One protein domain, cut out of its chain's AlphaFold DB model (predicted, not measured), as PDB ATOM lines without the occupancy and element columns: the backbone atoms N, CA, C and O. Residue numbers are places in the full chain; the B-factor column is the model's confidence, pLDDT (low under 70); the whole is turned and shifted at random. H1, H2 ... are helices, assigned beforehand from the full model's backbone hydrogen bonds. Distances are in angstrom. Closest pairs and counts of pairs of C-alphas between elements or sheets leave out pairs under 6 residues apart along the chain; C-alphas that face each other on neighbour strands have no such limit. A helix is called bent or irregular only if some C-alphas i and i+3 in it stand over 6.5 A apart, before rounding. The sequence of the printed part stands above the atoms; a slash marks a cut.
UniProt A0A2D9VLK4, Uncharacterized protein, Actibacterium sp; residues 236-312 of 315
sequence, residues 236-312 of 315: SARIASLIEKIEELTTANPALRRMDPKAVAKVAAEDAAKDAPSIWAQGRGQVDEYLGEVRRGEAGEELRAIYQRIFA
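AT A GLANCE: This is residues 236 to 312 of the 315 residues of an uncharacterized protein of Actibacterium sp (UniProt A0A2D9VLK4). One long helix, H1, has H5 beside it, running the same way, and H3 crossing it; H4 bridges H3 and H5, with its last part near the beginning of H1. The small helix H2 makes a corner at the end of H1 and also meets the end of H5. The printed part has 77 residues with five named helices, in the order H1, H2, H3, H4, H5, and no named strand, so its class is all helix. It is compact, with a radius of gyration of the C-alphas of 11.3 A, and rounded, with spans of 30 by 25 by 17 A.

HOW THE PARTS SIT: Start with H1, residues 236 to 252, the hub, which touches the four other helices. At its end, residues 249 to 250 alone touch H2, residues 254 to 258, only at the corner and only just, with 3 pairs of C-alphas within 8 A; the closest C-alphas are those of Thr 250 and Leu 256, 5.5 A apart. Next comes H3, residues 261 to 275, which touches H1, the closest C-alphas being those of Lys 245 and Ala 268, 5.2 A apart; at 72 degrees they are only just about perpendicular. H4, residues 284 to 296, is irregular, with C-alphas 285 and 288 8.0 A apart, and its line is a rough one. It touches H3 at a steep tilt of 57 degrees, opposite ways; the closest C-alphas are those of Lys 262 and Asp 288, 6.5 A apart. H4 only just touches H1, with 3 pairs of C-alphas within 8 A; residue 239 alone of H1 takes part, and the closest C-alphas are those of Ile 239 and Tyr 290, 5.8 A apart. H5, residues 301 to 311, touches H1 at a shallow tilt of 32 degrees, the same way, the closest C-alphas being those of Ile 243 and Leu 303, 7.0 A apart. Residues 294 to 296 alone of H4 touch H5, about perpendicular at 80 degrees; the C-alphas of Val 294 and Arg 304 are the closest, 5.1 A apart. H2 and H4 are apart. In H1, H3 and H5 every O i to N i+4 pair is within hydrogen-bond range; in H4 it is 7 of 9, and in H2 0 of 1, with 2 of 2 O i to N i+3 pairs within range.

IN THESE COORDINATES: Find C-alpha 236 at (123.292, 136.545, 204.092); from there H1 runs 24.4 A to C-alpha 252. H3 runs 20.7 A from C-alpha 261 at (139.750, 138.877, 194.904), and H4 runs 19.8 A. H5 runs 15.1 A and ends at C-alpha 311, at (137.862, 145.029, 192.380).

THE WHOLE: The farthest C-alphas, those of Ser 278 and Ala 312, are 31.3 A apart. The printed part has no cut; the link from H3 to H4 is short, the others are tight. The mean pLDDT of the printed part of this model is 94.6, and no printed residue is under 70.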
ATOM      1  N   SER A 236     123.270 135.111 204.404       93.06
ATOM      2  CA  SER A 236     123.292 136.545 204.092       93.06
ATOM      3  C   SER A 236     124.137 137.341 205.090       93.06
ATOM      4  O   SER A 236     124.922 138.190 204.681       93.06
ATOM      5  N   ALA A 237     124.050 137.023 206.387       94.62
ATOM      6  CA  ALA A 237     124.868 137.652 207.424       94.62
ATOM      7  C   ALA A 237     126.371 137.379 207.229       94.62
ATOM      8  O   ALA A 237     127.182 138.297 207.346       94.62
ATOM      9  N   ARG A 238     126.751 136.143 206.867       96.50
ATOM     10  CA  ARG A 238     128.142 135.808 206.514       96.50
ATOM     11  C   ARG A 238     128.625 136.586 205.292       96.50
ATOM     12  O   ARG A 238     129.742 137.089 205.312       96.50
ATOM     13  N   ILE A 239     127.802 136.700 204.249       96.62
ATOM     14  CA  ILE A 239     128.156 137.444 203.033       96.62
ATOM     15  C   ILE A 239     128.363 138.932 203.342       96.62
ATOM     16  O   ILE A 239     129.365 139.502 202.917       96.62
ATOM     17  N   ALA A 240     127.458 139.547 204.108       96.12
ATOM     18  CA  ALA A 240     127.582 140.946 204.512       96.12
ATOM     19  C   ALA A 240     128.858 141.183 205.337       96.12
ATOM     20  O   ALA A 240     129.664 142.039 204.982       96.12
ATOM     21  N   SER A 241     129.092 140.351 206.359       96.62
ATOM     22  CA  SER A 241     130.298 140.400 207.198       96.62
ATOM     23  C   SER A 241     131.587 140.191 206.388       96.62
ATOM     24  O   SER A 241     132.588 140.864 206.628       96.62
ATOM     25  N   LEU A 242     131.573 139.305 205.385       97.50
ATOM     26  CA  LEU A 242     132.707 139.102 204.481       97.50
ATOM     27  C   LEU A 242     133.017 140.363 203.663       97.50
ATOM     28  O   LEU A 242     134.176 140.758 203.566       97.50
ATOM     29  N   ILE A 243     131.999 140.980 203.056       97.50
ATOM     30  CA  ILE A 243     132.177 142.175 202.221       97.50
ATOM     31  C   ILE A 243     132.639 143.371 203.054       97.50
ATOM     32  O   ILE A 243     133.555 144.070 202.625       97.50
ATOM     33  N   GLU A 244     132.087 143.547 204.253       97.19
ATOM     34  CA  GLU A 244     132.530 144.557 205.218       97.19
ATOM     35  C   GLU A 244     134.031 144.412 205.520       97.19
ATOM     36  O   GLU A 244     134.792 145.367 205.363       97.19
ATOM     37  N   LYS A 245     134.506 143.196 205.827       97.56
ATOM     38  CA  LYS A 245     135.938 142.965 206.085       97.56
ATOM     39  C   LYS A 245     136.830 143.138 204.868       97.56
ATOM     40  O   LYS A 245     137.948 143.636 204.992       97.56
ATOM     41  N   ILE A 246     136.357 142.778 203.678       97.38
ATOM     42  CA  ILE A 246     137.085 143.067 202.438       97.38
ATOM     43  C   ILE A 246     137.234 144.585 202.252       97.38
ATOM     44  O   ILE A 246     138.310 145.064 201.879       97.38
ATOM     45  N   GLU A 247     136.177 145.352 202.508       97.12
ATOM     46  CA  GLU A 247     136.197 146.808 202.403       97.12
ATOM     47  C   GLU A 247     137.140 147.451 203.428       97.12
ATOM     48  O   GLU A 247     137.969 148.283 203.050       97.12
ATOM     49  N   GLU A 248     137.088 147.022 204.690       97.06
ATOM     50  CA  GLU A 248     138.008 147.471 205.739       97.06
ATOM     51  C   GLU A 248     139.472 147.208 205.353       97.06
ATOM     52  O   GLU A 248     140.290 148.134 205.333       97.06
ATOM     53  N   LEU A 249     139.803 145.968 204.969       96.69
ATOM     54  CA  LEU A 249     141.168 145.572 204.609       96.69
ATOM     55  C   LEU A 249     141.696 146.357 203.404       96.69
ATOM     56  O   LEU A 249     142.831 146.830 203.409       96.69
ATOM     57  N   THR A 250     140.878 146.518 202.363       96.25
ATOM     58  CA  THR A 250     141.287 147.228 201.139       96.25
ATOM     59  C   THR A 250     141.305 148.747 201.297       96.25
ATOM     60  O   THR A 250     141.936 149.433 200.490       96.25
ATOM     61  N   THR A 251     140.635 149.284 202.318       96.00
ATOM     62  CA  THR A 251     140.740 150.691 202.719       96.00
ATOM     63  C   THR A 251     142.006 150.925 203.537       96.00
ATOM     64  O   THR A 251     142.746 151.864 203.248       96.00
ATOM     65  N   ALA A 252     142.308 150.040 204.492       96.38
ATOM     66  CA  ALA A 252     143.532 150.095 205.287       96.38
ATOM     67  C   ALA A 252     144.796 149.851 204.441       96.38
ATOM     68  O   ALA A 252     145.839 150.456 204.686       96.38
ATOM     69  N   ASN A 253     144.704 148.994 203.420       96.69
ATOM     70  CA  ASN A 253     145.788 148.715 202.487       96.69
ATOM     71  C   ASN A 253     145.295 148.708 201.024       96.69
ATOM     72  O   ASN A 253     144.923 147.656 200.489       96.69
ATOM     73  N   PRO A 254     145.361 149.859 200.324       94.62
ATOM     74  CA  PRO A 254     144.904 149.977 198.938       94.62
ATOM     75  C   PRO A 254     145.613 149.054 197.937       94.62
ATOM     76  O   PRO A 254     145.066 148.792 196.864       94.62
ATOM     77  N   ALA A 255     146.804 148.529 198.255       94.25
ATOM     78  CA  ALA A 255     147.510 147.597 197.375       94.25
ATOM     79  C   ALA A 255     146.750 146.271 197.192       94.25
ATOM     80  O   ALA A 255     146.845 145.659 196.127       94.25
ATOM     81  N   LEU A 256     145.942 145.866 198.182       94.31
ATOM     82  CA  LEU A 256     145.136 144.640 198.133       94.31
ATOM     83  C   LEU A 256     144.106 144.648 196.996       94.31
ATOM     84  O   LEU A 256     143.762 143.589 196.482       94.31
ATOM     85  N   ARG A 257     143.677 145.826 196.523       93.62
ATOM     86  CA  ARG A 257     142.756 145.954 195.374       93.62
ATOM     87  C   ARG A 257     143.335 145.398 194.068       93.62
ATOM     88  O   ARG A 257     142.593 145.123 193.133       93.62
ATOM     89  N   ARG A 258     144.663 145.250 193.988       92.69
ATOM     90  CA  ARG A 258     145.372 144.698 192.822       92.69
ATOM     91  C   ARG A 258     145.576 143.183 192.906       92.69
ATOM     92  O   ARG A 258     146.065 142.595 191.943       92.69
ATOM     93  N   MET A 259     145.265 142.565 194.045       93.62
ATOM     94  CA  MET A 259     145.401 141.123 194.244       93.62
ATOM     95  C   MET A 259     144.188 140.365 193.698       93.62
ATOM     96  O   MET A 259     143.149 140.954 193.402       93.62
ATOM     97  N   ASP A 260     144.320 139.042 193.574       94.50
ATOM     98  CA  ASP A 260     143.191 138.168 193.249       94.50
ATOM     99  C   ASP A 260     142.088 138.313 194.320       94.50
ATOM    100  O   ASP A 260     142.366 138.065 195.501       94.50
ATOM    101  N   PRO A 261     140.841 138.681 193.950       95.19
ATOM    102  CA  PRO A 261     139.750 138.877 194.904       95.19
ATOM    103  C   PRO A 261     139.518 137.680 195.831       95.19
ATOM    104  O   PRO A 261     139.170 137.867 196.995       95.19
ATOM    105  N   LYS A 262     139.762 136.449 195.357       96.12
ATOM    106  CA  LYS A 262     139.633 135.243 196.190       96.12
ATOM    107  C   LYS A 262     140.668 135.188 197.311       96.12
ATOM    108  O   LYS A 262     140.345 134.764 198.418       96.12
ATOM    109  N   ALA A 263     141.903 135.610 197.044       95.56
ATOM    110  CA  ALA A 263     142.957 135.647 198.054       95.56
ATOM    111  C   ALA A 263     142.632 136.673 199.148       95.56
ATOM    112  O   ALA A 263     142.749 136.361 200.331       95.56
ATOM    113  N   VAL A 264     142.142 137.855 198.757       96.31
ATOM    114  CA  VAL A 264     141.700 138.898 199.700       96.31
ATOM    115  C   VAL A 264     140.501 138.417 200.522       96.31
ATOM    116  O   VAL A 264     140.496 138.568 201.740       96.31
ATOM    117  N   ALA A 265     139.519 137.773 199.885       96.56
ATOM    118  CA  ALA A 265     138.334 137.253 200.561       96.56
ATOM    119  C   ALA A 265     138.656 136.161 201.594       96.56
ATOM    120  O   ALA A 265     138.004 136.103 202.631       96.56
ATOM    121  N   LYS A 266     139.666 135.313 201.359       96.31
ATOM    122  CA  LYS A 266     140.090 134.305 202.347       96.31
ATOM    123  C   LYS A 266     140.641 134.942 203.621       96.31
ATOM    124  O   LYS A 266     140.238 134.536 204.703       96.31
ATOM    125  N   VAL A 267     141.495 135.957 203.489       96.38
ATOM    126  CA  VAL A 267     142.024 136.703 204.644       96.38
ATOM    127  C   VAL A 267     140.889 137.430 205.370       96.38
ATOM    128  O   VAL A 267     140.745 137.300 206.580       96.38
ATOM    129  N   ALA A 268     140.014 138.107 204.620       96.75
ATOM    130  CA  ALA A 268     138.847 138.784 205.182       96.75
ATOM    131  C   ALA A 268     137.906 137.826 205.933       96.75
ATOM    132  O   ALA A 268     137.380 138.183 206.980       96.75
ATOM    133  N   ALA A 269     137.710 136.606 205.426       96.31
ATOM    134  CA  ALA A 269     136.885 135.593 206.076       96.31
ATOM    135  C   ALA A 269     137.479 135.114 207.410       96.31
ATOM    136  O   ALA A 269     136.726 134.812 208.334       96.31
ATOM    137  N   GLU A 270     138.808 135.041 207.533       95.88
ATOM    138  CA  GLU A 270     139.464 134.706 208.803       95.88
ATOM    139  C   GLU A 270     139.227 135.786 209.859       95.88
ATOM    140  O   GLU A 270     138.929 135.453 211.007       95.88
ATOM    141  N   ASP A 271     139.305 137.060 209.477       96.19
ATOM    142  CA  ASP A 271     139.048 138.180 210.385       96.19
ATOM    143  C   ASP A 271     137.555 138.314 210.714       96.19
ATOM    144  O   ASP A 271     137.185 138.420 211.882       96.19
ATOM    145  N   ALA A 272     136.674 138.154 209.723       95.25
ATOM    146  CA  ALA A 272     135.225 138.105 209.930       95.25
ATOM    147  C   ALA A 272     134.817 136.979 210.897       95.25
ATOM    148  O   ALA A 272     133.938 137.151 211.742       95.25
ATOM    149  N   ALA A 273     135.481 135.823 210.815       95.50
ATOM    150  CA  ALA A 273     135.223 134.694 211.697       95.50
ATOM    151  C   ALA A 273     135.748 134.885 213.129       95.50
ATOM    152  O   ALA A 273     135.246 134.213 214.036       95.50
ATOM    153  N   LYS A 274     136.741 135.759 213.344       95.25
ATOM    154  CA  LYS A 274     137.186 136.167 214.687       95.25
ATOM    155  C   LYS A 274     136.199 137.148 215.311       95.25
ATOM    156  O   LYS A 274     135.865 136.986 216.481       95.25
ATOM    157  N   ASP A 275     135.707 138.100 214.523       94.56
ATOM    158  CA  ASP A 275     134.799 139.149 214.995       94.56
ATOM    159  C   ASP A 275     133.384 138.618 215.255       94.56
ATOM    160  O   ASP A 275     132.730 139.007 216.222       94.56
ATOM    161  N   ALA A 276     132.919 137.674 214.430       92.81
ATOM    162  CA  ALA A 276     131.589 137.083 214.540       92.81
ATOM    163  C   ALA A 276     131.642 135.539 214.496       92.81
ATOM    164  O   ALA A 276     131.176 134.904 213.543       92.81
ATOM    165  N   PRO A 277     132.180 134.881 215.542       93.38
ATOM    166  CA  PRO A 277     132.400 133.435 215.539       93.38
ATOM    167  C   PRO A 277     131.102 132.620 215.459       93.38
ATOM    168  O   PRO A 277     131.113 131.509 214.935       93.38
ATOM    169  N   SER A 278     129.978 133.165 215.934       91.44
ATOM    170  CA  SER A 278     128.675 132.488 215.931       91.44
ATOM    171  C   SER A 278     128.108 132.285 214.522       91.44
ATOM    172  O   SER A 278     127.653 131.188 214.206       91.44
ATOM    173  N   ILE A 279     128.180 133.297 213.650       91.44
ATOM    174  CA  ILE A 279     127.693 133.200 212.261       91.44
ATOM    175  C   ILE A 279     128.663 132.414 211.369       91.44
ATOM    176  O   ILE A 279     128.231 131.776 210.409       91.44
ATOM    177  N   TRP A 280     129.957 132.406 211.711       93.81
ATOM    178  CA  TRP A 280     131.030 131.706 210.992       93.81
ATOM    179  C   TRP A 280     131.393 130.337 211.583       93.81
ATOM    180  O   TRP A 280     132.399 129.739 211.184       93.81
ATOM    181  N   ALA A 281     130.592 129.812 212.515       89.31
ATOM    182  CA  ALA A 281     130.747 128.452 213.034       89.31
ATOM    183  C   ALA A 281     130.577 127.395 211.924       89.31
ATOM    184  O   ALA A 281     131.165 126.317 211.982       89.31
ATOM    185  N   GLN A 282     129.806 127.727 210.884       85.94
ATOM    186  CA  GLN A 282     129.619 126.945 209.662       85.94
ATOM    187  C   GLN A 282     129.881 127.835 208.433       85.94
ATOM    188  O   GLN A 282     129.756 129.055 208.510       85.94
ATOM    189  N   GLY A 283     130.257 127.245 207.291       86.31
ATOM    190  CA  GLY A 283     130.372 127.975 206.014       86.31
ATOM    191  C   GLY A 283     131.744 128.577 205.675       86.31
ATOM    192  O   GLY A 283     131.908 129.119 204.586       86.31
ATOM    193  N   ARG A 284     132.773 128.424 206.525       88.62
ATOM    194  CA  ARG A 284     134.151 128.900 206.233       88.62
ATOM    195  C   ARG A 284     134.748 128.327 204.940       88.62
ATOM    196  O   ARG A 284     135.560 128.975 204.296       88.62
ATOM    197  N   GLY A 285     134.332 127.125 204.536       91.06
ATOM    198  CA  GLY A 285     134.752 126.502 203.275       91.06
ATOM    199  C   GLY A 285     134.062 127.053 202.019       91.06
ATOM    200  O   GLY A 285     134.429 126.658 200.920       91.06
ATOM    201  N   GLN A 286     133.073 127.944 202.160       94.88
ATOM    202  CA  GLN A 286     132.228 128.434 201.060       94.88
ATOM    203  C   GLN A 286     132.545 129.873 200.630       94.88
ATOM    204  O   GLN A 286     131.765 130.488 199.911       94.88
ATOM    205  N   VAL A 287     133.687 130.430 201.043       95.94
ATOM    206  CA  VAL A 287     134.060 131.832 200.758       95.94
ATOM    207  C   VAL A 287     134.037 132.148 199.258       95.94
ATOM    208  O   VAL A 287     133.524 133.189 198.855       95.94
ATOM    209  N   ASP A 288     134.515 131.225 198.419       95.88
ATOM    210  CA  ASP A 288     134.474 131.359 196.958       95.88
ATOM    211  C   ASP A 288     133.036 131.461 196.416       95.88
ATOM    212  O   ASP A 288     132.776 132.190 195.456       95.88
ATOM    213  N   GLU A 289     132.103 130.736 197.033       96.06
ATOM    214  CA  GLU A 289     130.688 130.718 196.669       96.06
ATOM    215  C   GLU A 289     130.022 132.045 197.051       96.06
ATOM    216  O   GLU A 289     129.404 132.680 196.198       96.06
ATOM    217  N   TYR A 290     130.251 132.515 198.283       96.81
ATOM    218  CA  TYR A 290     129.769 133.803 198.796       96.81
ATOM    219  C   TYR A 290     130.254 134.976 197.939       96.81
ATOM    220  O   TYR A 290     129.468 135.829 197.529       96.81
ATOM    221  N   LEU A 291     131.542 134.989 197.593       95.69
ATOM    222  CA  LEU A 291     132.110 136.012 196.718       95.69
ATOM    223  C   LEU A 291     131.500 135.954 195.309       95.69
ATOM    224  O   LEU A 291     131.244 136.985 194.682       95.69
ATOM    225  N   GLY A 292     131.244 134.741 194.809       95.19
ATOM    226  CA  GLY A 292     130.551 134.515 193.546       95.19
ATOM    227  C   GLY A 292     129.129 135.080 193.540       95.19
ATOM    228  O   GLY A 292     128.755 135.727 192.561       95.19
ATOM    229  N   GLU A 293     128.368 134.872 194.616       95.88
ATOM    230  CA  GLU A 293     127.003 135.400 194.790       95.88
ATOM    231  C   GLU A 293     126.979 136.926 194.768       95.88
ATOM    232  O   GLU A 293     126.198 137.522 194.023       95.88
ATOM    233  N   VAL A 294     127.890 137.571 195.501       96.50
ATOM    234  CA  VAL A 294     128.010 139.036 195.495       96.50
ATOM    235  C   VAL A 294     128.349 139.548 194.099       96.50
ATOM    236  O   VAL A 294     127.712 140.475 193.605       96.50
ATOM    237  N   ARG A 295     129.304 138.913 193.409       95.31
ATOM    238  CA  ARG A 295     129.690 139.305 192.045       95.31
ATOM    239  C   ARG A 295     128.523 139.206 191.054       95.31
ATOM    240  O   ARG A 295     128.407 140.055 190.167       95.31
ATOM    241  N   ARG A 296     127.687 138.168 191.185       95.44
ATOM    242  CA  ARG A 296     126.491 137.953 190.352       95.44
ATOM    243  C   ARG A 296     125.322 138.874 190.721       95.44
ATOM    244  O   ARG A 296     124.438 139.042 189.892       95.44
ATOM    245  N   GLY A 297     125.344 139.502 191.899       92.81
ATOM    246  CA  GLY A 297     124.253 140.340 192.414       92.81
ATOM    247  C   GLY A 297     123.178 139.571 193.184       92.81
ATOM    248  O   GLY A 297     122.213 140.167 193.647       92.81
ATOM    249  N   GLU A 298     123.354 138.264 193.381       93.19
ATOM    250  CA  GLU A 298     122.392 137.398 194.080       93.19
ATOM    251  C   GLU A 298     122.275 137.744 195.573       93.19
ATOM    252  O   GLU A 298     121.229 137.536 196.180       93.19
ATOM    253  N   ALA A 299     123.333 138.323 196.149       91.19
ATOM    254  CA  ALA A 299     123.360 138.801 197.530       91.19
ATOM    255  C   ALA A 299     122.850 140.251 197.704       91.19
ATOM    256  O   ALA A 299     122.910 140.785 198.810       91.19
ATOM    257  N   GLY A 300     122.371 140.893 196.632       92.75
ATOM    258  CA  GLY A 300     121.895 142.278 196.627       92.75
ATOM    259  C   GLY A 300     122.811 143.243 195.866       92.75
ATOM    260  O   GLY A 300     124.037 143.103 195.851       92.75
ATOM    261  N   GLU A 301     122.203 144.251 195.233       93.62
ATOM    262  CA  GLU A 301     122.911 145.217 194.378       93.62
ATOM    263  C   GLU A 301     123.867 146.131 195.161       93.62
ATOM    264  O   GLU A 301     124.908 146.520 194.638       93.62
ATOM    265  N   GLU A 302     123.580 146.419 196.434       95.19
ATOM    266  CA  GLU A 302     124.469 147.220 197.289       95.19
ATOM    267  C   GLU A 302     125.816 146.523 197.512       95.19
ATOM    268  O   GLU A 302     126.876 147.100 197.256       95.19
ATOM    269  N   LEU A 303     125.790 145.245 197.906       95.69
ATOM    270  CA  LEU A 303     127.006 144.454 198.116       95.69
ATOM    271  C   LEU A 303     127.778 144.261 196.808       95.69
ATOM    272  O   LEU A 303     129.011 144.314 196.790       95.69
ATOM    273  N   ARG A 304     127.062 144.089 195.691       96.38
ATOM    274  CA  ARG A 304     127.667 144.017 194.358       96.38
ATOM    275  C   ARG A 304     128.369 145.320 193.982       96.38
ATOM    276  O   ARG A 304     129.478 145.270 193.447       96.38
ATOM    277  N   ALA A 305     127.761 146.469 194.268       94.50
ATOM    278  CA  ALA A 305     128.352 147.776 194.009       94.50
ATOM    279  C   ALA A 305     129.634 147.988 194.830       94.50
ATOM    280  O   ALA A 305     130.636 148.453 194.281       94.50
ATOM    281  N   ILE A 306     129.648 147.574 196.104       94.06
ATOM    282  CA  ILE A 306     130.859 147.591 196.944       94.06
ATOM    283  C   ILE A 306     131.946 146.709 196.320       94.06
ATOM    284  O   ILE A 306     133.069 147.166 196.104       94.06
ATOM    285  N   TYR A 307     131.607 145.471 195.949       95.94
ATOM    286  CA  TYR A 307     132.548 144.553 195.305       95.94
ATOM    287  C   TYR A 307     133.143 145.143 194.016       95.94
ATOM    288  O   TYR A 307     134.358 145.098 193.809       95.94
ATOM    289  N   GLN A 308     132.308 145.728 193.152       94.75
ATOM    290  CA  GLN A 308     132.761 146.367 191.915       94.75
ATOM    291  C   GLN A 308     133.644 147.583 192.199       94.75
ATOM    292  O   GLN A 308     134.684 147.732 191.569       94.75
ATOM    293  N   ARG A 309     133.304 148.419 193.182       94.00
ATOM    294  CA  ARG A 309     134.139 149.562 193.578       94.00
ATOM    295  C   ARG A 309     135.548 149.140 194.007       94.00
ATOM    296  O   ARG A 309     136.505 149.868 193.755       94.00
ATOM    297  N   ILE A 310     135.672 147.991 194.667       94.50
ATOM    298  CA  ILE A 310     136.949 147.494 195.193       94.50
ATOM    299  C   ILE A 310     137.778 146.801 194.104       94.50
ATOM    300  O   ILE A 310     138.984 147.039 194.028       94.50
ATOM    301  N   PHE A 311     137.152 145.955 193.274       93.56
ATOM    302  CA  PHE A 311     137.862 145.029 192.380       93.56
ATOM    303  C   PHE A 311     137.600 145.214 190.881       93.56
ATOM    304  O   PHE A 311     138.224 144.518 190.073       93.56
ATOM    305  N   ALA A 312     136.685 146.094 190.461       85.19
ATOM    306  CA  ALA A 312     136.533 146.374 189.038       85.19
ATOM    307  C   ALA A 312     137.820 147.016 188.510       85.19
ATOM    308  O   ALA A 312     138.387 147.922 189.122       85.19
TER     309      ALA A 312